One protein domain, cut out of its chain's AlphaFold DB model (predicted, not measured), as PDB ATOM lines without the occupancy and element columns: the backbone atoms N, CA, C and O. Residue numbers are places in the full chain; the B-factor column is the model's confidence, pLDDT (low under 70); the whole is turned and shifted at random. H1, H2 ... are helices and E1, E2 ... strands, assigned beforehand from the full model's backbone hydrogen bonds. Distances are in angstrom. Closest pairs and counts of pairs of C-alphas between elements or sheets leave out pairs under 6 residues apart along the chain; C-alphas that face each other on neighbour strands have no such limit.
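Overview. This is residues 73 to 141 of the 146 residues of an uncharacterized protein of Acinetobacter wanghuae (UniProt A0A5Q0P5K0). What is the picture? There is little regular structure: hairpin E1-E2 in the middle, hairpin E3-E4 and helix H1 at opposite ends, and loop 109 to 133 winding round E1-E2. How large? The 69 printed residues, mixed in class, hold 20 in named elements; they are compact, with radius of gyration of the C-alphas 11.8 A and spans 34 by 27 by 21 A.

Arrangement. Which strands pair? E1, residues 81 to 84, is antiparallel to E2, residues 91 to 94; N 83 and O 92 are 3.0 A apart. E3, residues 99 to 101, is antiparallel to E4, residues 106 to 108; N 101 and O 106 are 2.8 A apart. Where is H1? Its residues are 134 to 139; the closest C-alphas of E1 and H1, Tyr 81 and Lys 134, are 6.1 A apart.

Along the chain. Where does E1 begin? C-alpha 81 is at (107.940, 60.170, 68.830); E1 spans 10.6 A. Where does H1 end? C-alpha 139 is at (100.403, 48.212, 65.638).

Size, cuts and confidence. Any cut? The printed part has no cut; link E4 to H1 is long. Confidence? 28 residues are under pLDDT 70, among them 110 to 117.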
ATOM      1  N   LEU A  73     105.642  58.285  57.235       82.38
ATOM      2  CA  LEU A  73     106.471  58.239  56.026       82.38
ATOM      3  C   LEU A  73     107.198  59.569  55.788       82.38
ATOM      4  O   LEU A  73     108.288  59.569  55.223       82.38
ATOM      5  N   GLN A  74     106.637  60.679  56.273       79.62
ATOM      6  CA  GLN A  74     107.224  62.021  56.176       79.62
ATOM      7  C   GLN A  74     108.120  62.370  57.374       79.62
ATOM      8  O   GLN A  74     108.705  63.451  57.431       79.62
ATOM      9  N   ALA A  75     108.237  61.468  58.352       84.75
ATOM     10  CA  ALA A  75     109.065  61.682  59.527       84.75
ATOM     11  C   ALA A  75     110.557  61.450  59.217       84.75
ATOM     12  O   ALA A  75     110.901  60.495  58.509       84.75
ATOM     13  N   PRO A  76     111.476  62.234  59.814       85.25
ATOM     14  CA  PRO A  76     112.901  61.933  59.774       85.25
ATOM     15  C   PRO A  76     113.195  60.515  60.273       85.25
ATOM     16  O   PRO A  76     112.558  60.021  61.205       85.25
ATOM     17  N   ARG A  77     114.214  59.855  59.707       85.62
ATOM     18  CA  ARG A  77     114.550  58.458  60.062       85.62
ATOM     19  C   ARG A  77     114.867  58.258  61.547       85.62
ATOM     20  O   ARG A  77     114.655  57.170  62.072       85.62
ATOM     21  N   TRP A  78     115.367  59.295  62.213       86.81
ATOM     22  CA  TRP A  78     115.693  59.275  63.638       86.81
ATOM     23  C   TRP A  78     114.466  59.443  64.550       86.81
ATOM     24  O   TRP A  78     114.561  59.177  65.750       86.81
ATOM     25  N   ALA A  79     113.323  59.875  64.012       87.69
ATOM     26  CA  ALA A  79     112.133  60.176  64.791       87.69
ATOM     27  C   ALA A  79     111.449  58.891  65.279       87.69
ATOM     28  O   ALA A  79     111.137  57.978  64.510       87.69
ATOM     29  N   LYS A  80     111.192  58.839  66.588       86.69
ATOM     30  CA  LYS A  80     110.480  57.750  67.275       86.69
ATOM     31  C   LYS A  80     109.163  58.219  67.889       86.69
ATOM     32  O   LYS A  80     108.234  57.422  68.023       86.69
ATOM     33  N   TYR A  81     109.089  59.503  68.229       85.94
ATOM     34  CA  TYR A  81     107.940  60.170  68.830       85.94
ATOM     35  C   TYR A  81     107.625  61.461  68.079       85.94
ATOM     36  O   TYR A  81     108.516  62.064  67.475       85.94
ATOM     37  N   TRP A  82     106.370  61.887  68.149       84.56
ATOM     38  CA  TRP A  82     105.988  63.249  67.805       84.56
ATOM     39  C   TRP A  82     105.047  63.814  68.859       84.56
ATOM     40  O   TRP A  82     104.394  63.067  69.590       84.56
ATOM     41  N   LEU A  83     105.017  65.136  68.939       82.69
ATOM     42  CA  LEU A  83     104.059  65.891  69.733       82.69
ATOM     43  C   LEU A  83     103.731  67.194  69.018       82.69
ATOM     44  O   LEU A  83     104.450  67.620  68.115       82.69
ATOM     45  N   LYS A  84     102.655  67.845  69.441       78.44
ATOM     46  CA  LYS A  84     102.354  69.213  69.032       78.44
ATOM     47  C   LYS A  84     102.833  70.176  70.120       78.44
ATOM     48  O   LYS A  84     102.534  69.955  71.291       78.44
ATOM     49  N   ASP A  85     103.539  71.237  69.746       72.00
ATOM     50  CA  ASP A  85     103.965  72.295  70.666       72.00
ATOM     51  C   ASP A  85     102.829  73.280  70.932       72.00
ATOM     52  O   ASP A  85     102.301  73.900  70.005       72.00
ATOM     53  N   GLY A  86     102.467  73.410  72.208       65.69
ATOM     54  CA  GLY A  86     101.384  74.269  72.679       65.69
ATOM     55  C   GLY A  86     101.598  75.751  72.385       65.69
ATOM     56  O   GLY A  86     100.615  76.481  72.285       65.69
ATOM     57  N   HIS A  87     102.848  76.198  72.223       67.38
ATOM     58  CA  HIS A  87     103.161  77.604  71.986       67.38
ATOM     59  C   HIS A  87     103.097  77.983  70.501       67.38
ATOM     60  O   HIS A  87     102.378  78.906  70.125       67.38
ATOM     61  N   SER A  88     103.817  77.262  69.638       69.62
ATOM     62  CA  SER A  88     103.901  77.580  68.204       69.62
ATOM     63  C   SER A  88     102.821  76.922  67.345       69.62
ATOM     64  O   SER A  88     102.732  77.204  66.151       69.62
ATOM     65  N   ASN A  89     102.019  76.011  67.909       69.25
ATOM     66  CA  ASN A  89     101.079  75.170  67.161       69.25
ATOM     67  C   ASN A  89     101.734  74.239  66.129       69.25
ATOM     68  O   ASN A  89     101.024  73.534  65.408       69.25
ATOM     69  N   LYS A  90     103.072  74.195  66.093       73.69
ATOM     70  CA  LYS A  90     103.849  73.314  65.226       73.69
ATOM     71  C   LYS A  90     103.894  71.902  65.788       73.69
ATOM     72  O   LYS A  90     103.753  71.668  66.988       73.69
ATOM     73  N   TYR A  91     104.132  70.954  64.899       79.50
ATOM     74  CA  TYR A  91     104.447  69.582  65.259       79.50
ATOM     75  C   TYR A  91     105.953  69.452  65.444       79.50
ATOM     76  O   TYR A  91     106.727  70.206  64.854       79.50
ATOM     77  N   TRP A  92     106.369  68.514  66.280       82.06
ATOM     78  CA  TRP A  92     107.775  68.299  66.567       82.06
ATOM     79  C   TRP A  92     108.082  66.810  66.607       82.06
ATOM     80  O   TRP A  92     107.318  66.019  67.160       82.06
ATOM     81  N   TRP A  93     109.228  66.442  66.041       85.88
ATOM     82  CA  TRP A  93     109.765  65.087  66.057       85.88
ATOM     83  C   TRP A  93     110.782  64.921  67.174       85.88
ATOM     84  O   TRP A  93     111.549  65.837  67.453       85.88
ATOM     85  N   SER A  94     110.848  63.731  67.764       83.38
ATOM     86  CA  SER A  94     111.916  63.387  68.702       83.38
ATOM     87  C   SER A  94     112.315  61.924  68.623       83.38
ATOM     88  O   SER A  94     111.510  61.037  68.327       83.38
ATOM     89  N   SER A  95     113.586  61.664  68.902       84.94
ATOM     90  CA  SER A  95     114.117  60.324  69.145       84.94
ATOM     91  C   SER A  95     113.909  59.874  70.601       84.94
ATOM     92  O   SER A  95     113.986  58.677  70.889       84.94
ATOM     93  N   ILE A  96     113.602  60.811  71.506       83.56
ATOM     94  CA  ILE A  96     113.442  60.602  72.946       83.56
ATOM     95  C   ILE A  96     111.967  60.750  73.322       83.56
ATOM     96  O   ILE A  96     111.251  61.624  72.830       83.56
ATOM     97  N   ARG A  97     111.500  59.884  74.227       83.88
ATOM     98  CA  ARG A  97     110.138  59.982  74.749       83.88
ATOM     99  C   ARG A  97     110.018  61.263  75.592       83.88
ATOM    100  O   ARG A  97     110.730  61.372  76.588       83.88
ATOM    101  N   PRO A  98     109.130  62.204  75.236       78.12
ATOM    102  CA  PRO A  98     108.877  63.376  76.059       78.12
ATOM    103  C   PRO A  98     108.229  62.975  77.382       78.12
ATOM    104  O   PRO A  98     107.480  61.995  77.461       78.12
ATOM    105  N   VAL A  99     108.512  63.756  78.416       78.56
ATOM    106  CA  VAL A  99     107.964  63.572  79.759       78.56
ATOM    107  C   VAL A  99     106.828  64.567  79.944       78.56
ATOM    108  O   VAL A  99     106.913  65.697  79.469       78.56
ATOM    109  N   LYS A 100     105.746  64.145  80.604       74.38
ATOM    110  CA  LYS A 100     104.703  65.084  81.011       74.38
ATOM    111  C   LYS A 100     105.242  65.918  82.166       74.38
ATOM    112  O   LYS A 100     105.497  65.381  83.242       74.38
ATOM    113  N   ASP A 101     105.424  67.200  81.917       72.62
ATOM    114  CA  ASP A 101     105.714  68.191  82.932       72.62
ATOM    115  C   ASP A 101     104.396  68.614  83.581       72.62
ATOM    116  O   ASP A 101     103.453  69.043  82.907       72.62
ATOM    117  N   MET A 102     104.301  68.398  84.890       71.62
ATOM    118  CA  MET A 102     103.079  68.657  85.644       71.62
ATOM    119  C   MET A 102     102.934  70.130  86.023       71.62
ATOM    120  O   MET A 102     101.806  70.563  86.241       71.62
ATOM    121  N   ASP A 103     104.025  70.899  86.036       67.19
ATOM    122  CA  ASP A 103     104.002  72.319  86.389       67.19
ATOM    123  C   ASP A 103     103.413  73.146  85.242       67.19
ATOM    124  O   ASP A 103     102.621  74.058  85.467       67.19
ATOM    125  N   ILE A 104     103.721  72.766  83.997       64.44
ATOM    126  CA  ILE A 104     103.149  73.390  82.790       64.44
ATOM    127  C   ILE A 104     102.025  72.567  82.144       64.44
ATOM    128  O   ILE A 104     101.495  72.953  81.103       64.44
ATOM    129  N   CYS A 105     101.662  71.424  82.738       67.12
ATOM    130  CA  CYS A 105     100.660  70.483  82.221       67.12
ATOM    131  C   CYS A 105     100.864  70.093  80.739       67.12
ATOM    132  O   CYS A 105      99.896  69.844  80.020       67.12
ATOM    133  N   ALA A 106     102.113  70.001  80.276       68.38
ATOM    134  CA  ALA A 106     102.462  69.756  78.876       68.38
ATOM    135  C   ALA A 106     103.563  68.698  78.737       68.38
ATOM    136  O   ALA A 106     104.288  68.399  79.681       68.38
ATOM    137  N   PHE A 107     103.698  68.103  77.552       75.06
ATOM    138  CA  PHE A 107     104.813  67.201  77.254       75.06
ATOM    139  C   PHE A 107     106.048  68.008  76.843       75.06
ATOM    140  O   PHE A 107     105.970  68.797  75.906       75.06
ATOM    141  N   CYS A 108     107.184  67.788  77.507       72.25
ATOM    142  CA  CYS A 108     108.450  68.463  77.225       72.25
ATOM    143  C   CYS A 108     109.606  67.463  77.042       72.25
ATOM    144  O   CYS A 108     109.544  66.305  77.478       72.25
ATOM    145  N   TRP A 109     110.679  67.903  76.382       75.44
ATOM    146  CA  TRP A 109     111.928  67.149  76.265       75.44
ATOM    147  C   TRP A 109     112.968  67.685  77.244       75.44
ATOM    148  O   TRP A 109     113.117  68.894  77.396       75.44
ATOM    149  N   LYS A 110     113.702  66.780  77.902       59.78
ATOM    150  CA  LYS A 110     114.887  67.138  78.688       59.78
ATOM    151  C   LYS A 110     116.129  67.021  77.808       59.78
ATOM    152  O   LYS A 110     116.398  65.933  77.305       59.78
ATOM    153  N   GLY A 111     116.906  68.097  77.719       63.19
ATOM    154  CA  GLY A 111     118.255  68.083  77.154       63.19
ATOM    155  C   GLY A 111     118.373  68.630  75.735       63.19
ATOM    156  O   GLY A 111     117.384  68.853  75.038       63.19
ATOM    157  N   ASP A 112     119.626  68.878  75.366       54.28
ATOM    158  CA  ASP A 112     120.032  69.598  74.170       54.28
ATOM    159  C   ASP A 112     119.687  68.790  72.897       54.28
ATOM    160  O   ASP A 112     120.303  67.756  72.653       54.28
ATOM    161  N   TYR A 113     118.842  69.343  72.014       53.19
ATOM    162  CA  TYR A 113     118.659  69.007  70.580       53.19
ATOM    163  C   TYR A 113     117.301  68.390  70.132       53.19
ATOM    164  O   TYR A 113     116.568  67.780  70.905       53.19
ATOM    165  N   PHE A 114     116.953  68.611  68.849       58.28
ATOM    166  CA  PHE A 114     115.809  69.446  68.414       58.28
ATOM    167  C   PHE A 114     114.820  68.815  67.403       58.28
ATOM    168  O   PHE A 114     115.046  67.728  66.878       58.28
ATOM    169  N   ALA A 115     113.799  69.597  67.011       53.53
ATOM    170  CA  ALA A 115     113.203  69.551  65.670       53.53
ATOM    171  C   ALA A 115     113.458  70.890  64.942       53.53
ATOM    172  O   ALA A 115     113.322  71.934  65.572       53.53
ATOM    173  N   GLU A 116     113.809  70.879  63.648       58.03
ATOM    174  CA  GLU A 116     114.005  72.126  62.871       58.03
ATOM    175  C   GLU A 116     112.777  72.542  62.042       58.03
ATOM    176  O   GLU A 116     112.495  73.728  61.949       58.03
ATOM    177  N   GLU A 117     111.962  71.612  61.541       59.88
ATOM    178  CA  GLU A 117     110.535  71.832  61.260       59.88
ATOM    179  C   GLU A 117     109.868  70.459  61.078       59.88
ATOM    180  O   GLU A 117     110.468  69.552  60.496       59.88
ATOM    181  N   ALA A 118     108.655  70.259  61.595       72.00
ATOM    182  CA  ALA A 118     107.856  69.079  61.261       72.00
ATOM    183  C   ALA A 118     106.705  69.469  60.318       72.00
ATOM    184  O   ALA A 118     106.229  70.606  60.390       72.00
ATOM    185  N   PRO A 119     106.215  68.544  59.473       69.50
ATOM    186  CA  PRO A 119     105.080  68.814  58.599       69.50
ATOM    187  C   PRO A 119     103.828  69.183  59.397       69.50
ATOM    188  O   PRO A 119     103.629  68.716  60.521       69.50
ATOM    189  N   SER A 120     102.947  69.976  58.787       72.62
ATOM    190  CA  SER A 120     101.584  70.116  59.291       72.62
ATOM    191  C   SER A 120     100.840  68.809  59.049       72.62
ATOM    192  O   SER A 120     100.564  68.450  57.908       72.62
ATOM    193  N   PHE A 121     100.514  68.100  60.123       71.12
ATOM    194  CA  PHE A 121      99.567  66.993  60.080       71.12
ATOM    195  C   PHE A 121      98.195  67.550  60.438       71.12
ATOM    196  O   PHE A 121      98.105  68.341  61.375       71.12
ATOM    197  N   ASP A 122      97.137  67.169  59.721       67.12
ATOM    198  CA  ASP A 122      95.756  67.641  59.936       67.12
ATOM    199  C   ASP A 122      95.161  67.140  61.271       67.12
ATOM    200  O   ASP A 122      94.148  66.440  61.326       67.12
ATOM    201  N   PHE A 123      95.811  67.446  62.395       67.31
ATOM    202  CA  PHE A 123      95.370  67.034  63.713       67.31
ATOM    203  C   PHE A 123      94.278  67.957  64.236       67.31
ATOM    204  O   PHE A 123      94.500  69.123  64.566       67.31
ATOM    205  N   THR A 124      93.103  67.365  64.415       62.69
ATOM    206  CA  THR A 124      91.923  67.976  65.019       62.69
ATOM    207  C   THR A 124      91.604  67.250  66.330       62.69
ATOM    208  O   THR A 124      90.719  66.404  66.416       62.69
ATOM    209  N   GLY A 125      92.379  67.521  67.384       64.69
ATOM    210  CA  GLY A 125      92.206  66.828  68.662       64.69
ATOM    211  C   GLY A 125      92.828  67.522  69.870       64.69
ATOM    212  O   GLY A 125      93.405  68.603  69.783       64.69
ATOM    213  N   SER A 126      92.677  66.885  71.033       66.62
ATOM    214  CA  SER A 126      93.162  67.397  72.322       66.62
ATOM    215  C   SER A 126      94.689  67.354  72.411       66.62
ATOM    216  O   SER A 126      95.284  66.299  72.199       66.62
ATOM    217  N   TRP A 127      95.305  68.460  72.832       60.88
ATOM    218  CA  TRP A 127      96.753  68.613  73.032       60.88
ATOM    219  C   TRP A 127      97.396  67.534  73.905       60.88
ATOM    220  O   TRP A 127      98.392  66.935  73.493       60.88
ATOM    221  N   ASP A 128      96.764  67.211  75.041       63.81
ATOM    222  CA  ASP A 128      97.173  66.138  75.966       63.81
ATOM    223  C   ASP A 128      97.329  64.761  75.307       63.81
ATOM    224  O   ASP A 128      97.912  63.850  75.889       63.81
ATOM    225  N   LYS A 129      96.766  64.584  74.112       69.81
ATOM    226  CA  LYS A 129      96.724  63.313  73.392       69.81
ATOM    227  C   LYS A 129      97.503  63.352  72.080       69.81
ATOM    228  O   LYS A 129      97.401  62.426  71.292       69.81
ATOM    229  N   SER A 130      98.247  64.428  71.831       71.94
ATOM    230  CA  SER A 130      99.090  64.561  70.641       71.94
ATOM    231  C   SER A 130     100.379  63.739  70.727       71.94
ATOM    232  O   SER A 130     100.991  63.461  69.706       71.94
ATOM    233  N   LEU A 131     100.798  63.309  71.922       79.44
ATOM    234  CA  LEU A 131     101.977  62.462  72.045       79.44
ATOM    235  C   LEU A 131     101.660  61.033  71.597       79.44
ATOM    236  O   LEU A 131     100.941  60.310  72.286       79.44
ATOM    237  N   THR A 132     102.282  60.583  70.510       79.62
ATOM    238  CA  THR A 132     102.281  59.162  70.145       79.62
ATOM    239  C   THR A 132     103.634  58.704  69.603       79.62
ATOM    240  O   THR A 132     104.512  59.496  69.248       79.62
ATOM    241  N   SER A 133     103.825  57.388  69.608       83.12
ATOM    242  CA  SER A 133     105.039  56.730  69.132       83.12
ATOM    243  C   SER A 133     104.816  56.114  67.755       83.12
ATOM    244  O   SER A 133     103.715  55.668  67.431       83.12
ATOM    245  N   LYS A 134     105.886  56.016  66.962       82.12
ATOM    246  CA  LYS A 134     105.858  55.341  65.658       82.12
ATOM    247  C   LYS A 134     105.379  53.891  65.766       82.12
ATOM    248  O   LYS A 134     104.620  53.432  64.922       82.12
ATOM    249  N   LYS A 135     105.785  53.194  66.834       79.56
ATOM    250  CA  LYS A 135     105.401  51.804  67.105       79.56
ATOM    251  C   LYS A 135     103.889  51.658  67.310       79.56
ATOM    252  O   LYS A 135     103.269  50.867  66.613       79.56
ATOM    253  N   ALA A 136     103.306  52.477  68.188       75.38
ATOM    254  CA  ALA A 136     101.870  52.436  68.474       75.38
ATOM    255  C   ALA A 136     101.008  52.685  67.220       75.38
ATOM    256  O   ALA A 136      99.915  52.143  67.104       75.38
ATOM    257  N   MET A 137     101.509  53.473  66.263       73.12
ATOM    258  CA  MET A 137     100.837  53.711  64.981       73.12
ATOM    259  C   MET A 137     100.892  52.527  64.018       73.12
ATOM    260  O   MET A 137      99.944  52.324  63.265       73.12
ATOM    261  N   ILE A 138     101.997  51.784  64.005       70.62
ATOM    262  CA  ILE A 138     102.139  50.591  63.162       70.62
ATOM    263  C   ILE A 138     101.203  49.498  63.683       70.62
ATOM    264  O   ILE A 138     100.397  48.981  62.920       70.62
ATOM    265  N   GLU A 139     101.236  49.237  64.993       65.94
ATOM    266  CA  GLU A 139     100.403  48.212  65.638       65.94
ATOM    267  C   GLU A 139      98.899  48.514  65.519       65.94
ATOM    268  O   GLU A 139      98.100  47.602  65.366       65.94
ATOM    269  N   ALA A 140      98.492  49.789  65.524       62.41
ATOM    270  CA  ALA A 140      97.089  50.173  65.340       62.41
ATOM    271  C   ALA A 140      96.578  50.057  63.888       62.41
ATOM    272  O   ALA A 140      95.373  50.162  63.664       62.41
ATOM    273  N   ARG A 141      97.470  49.920  62.896       57.22
ATOM    274  CA  ARG A 141      97.111  49.817  61.468       57.22
ATOM    275  C   ARG A 141      96.977  48.380  60.981       57.22
ATOM    276  O   ARG A 141      96.411  48.178  59.908       57.22
TER     277      ARG A 141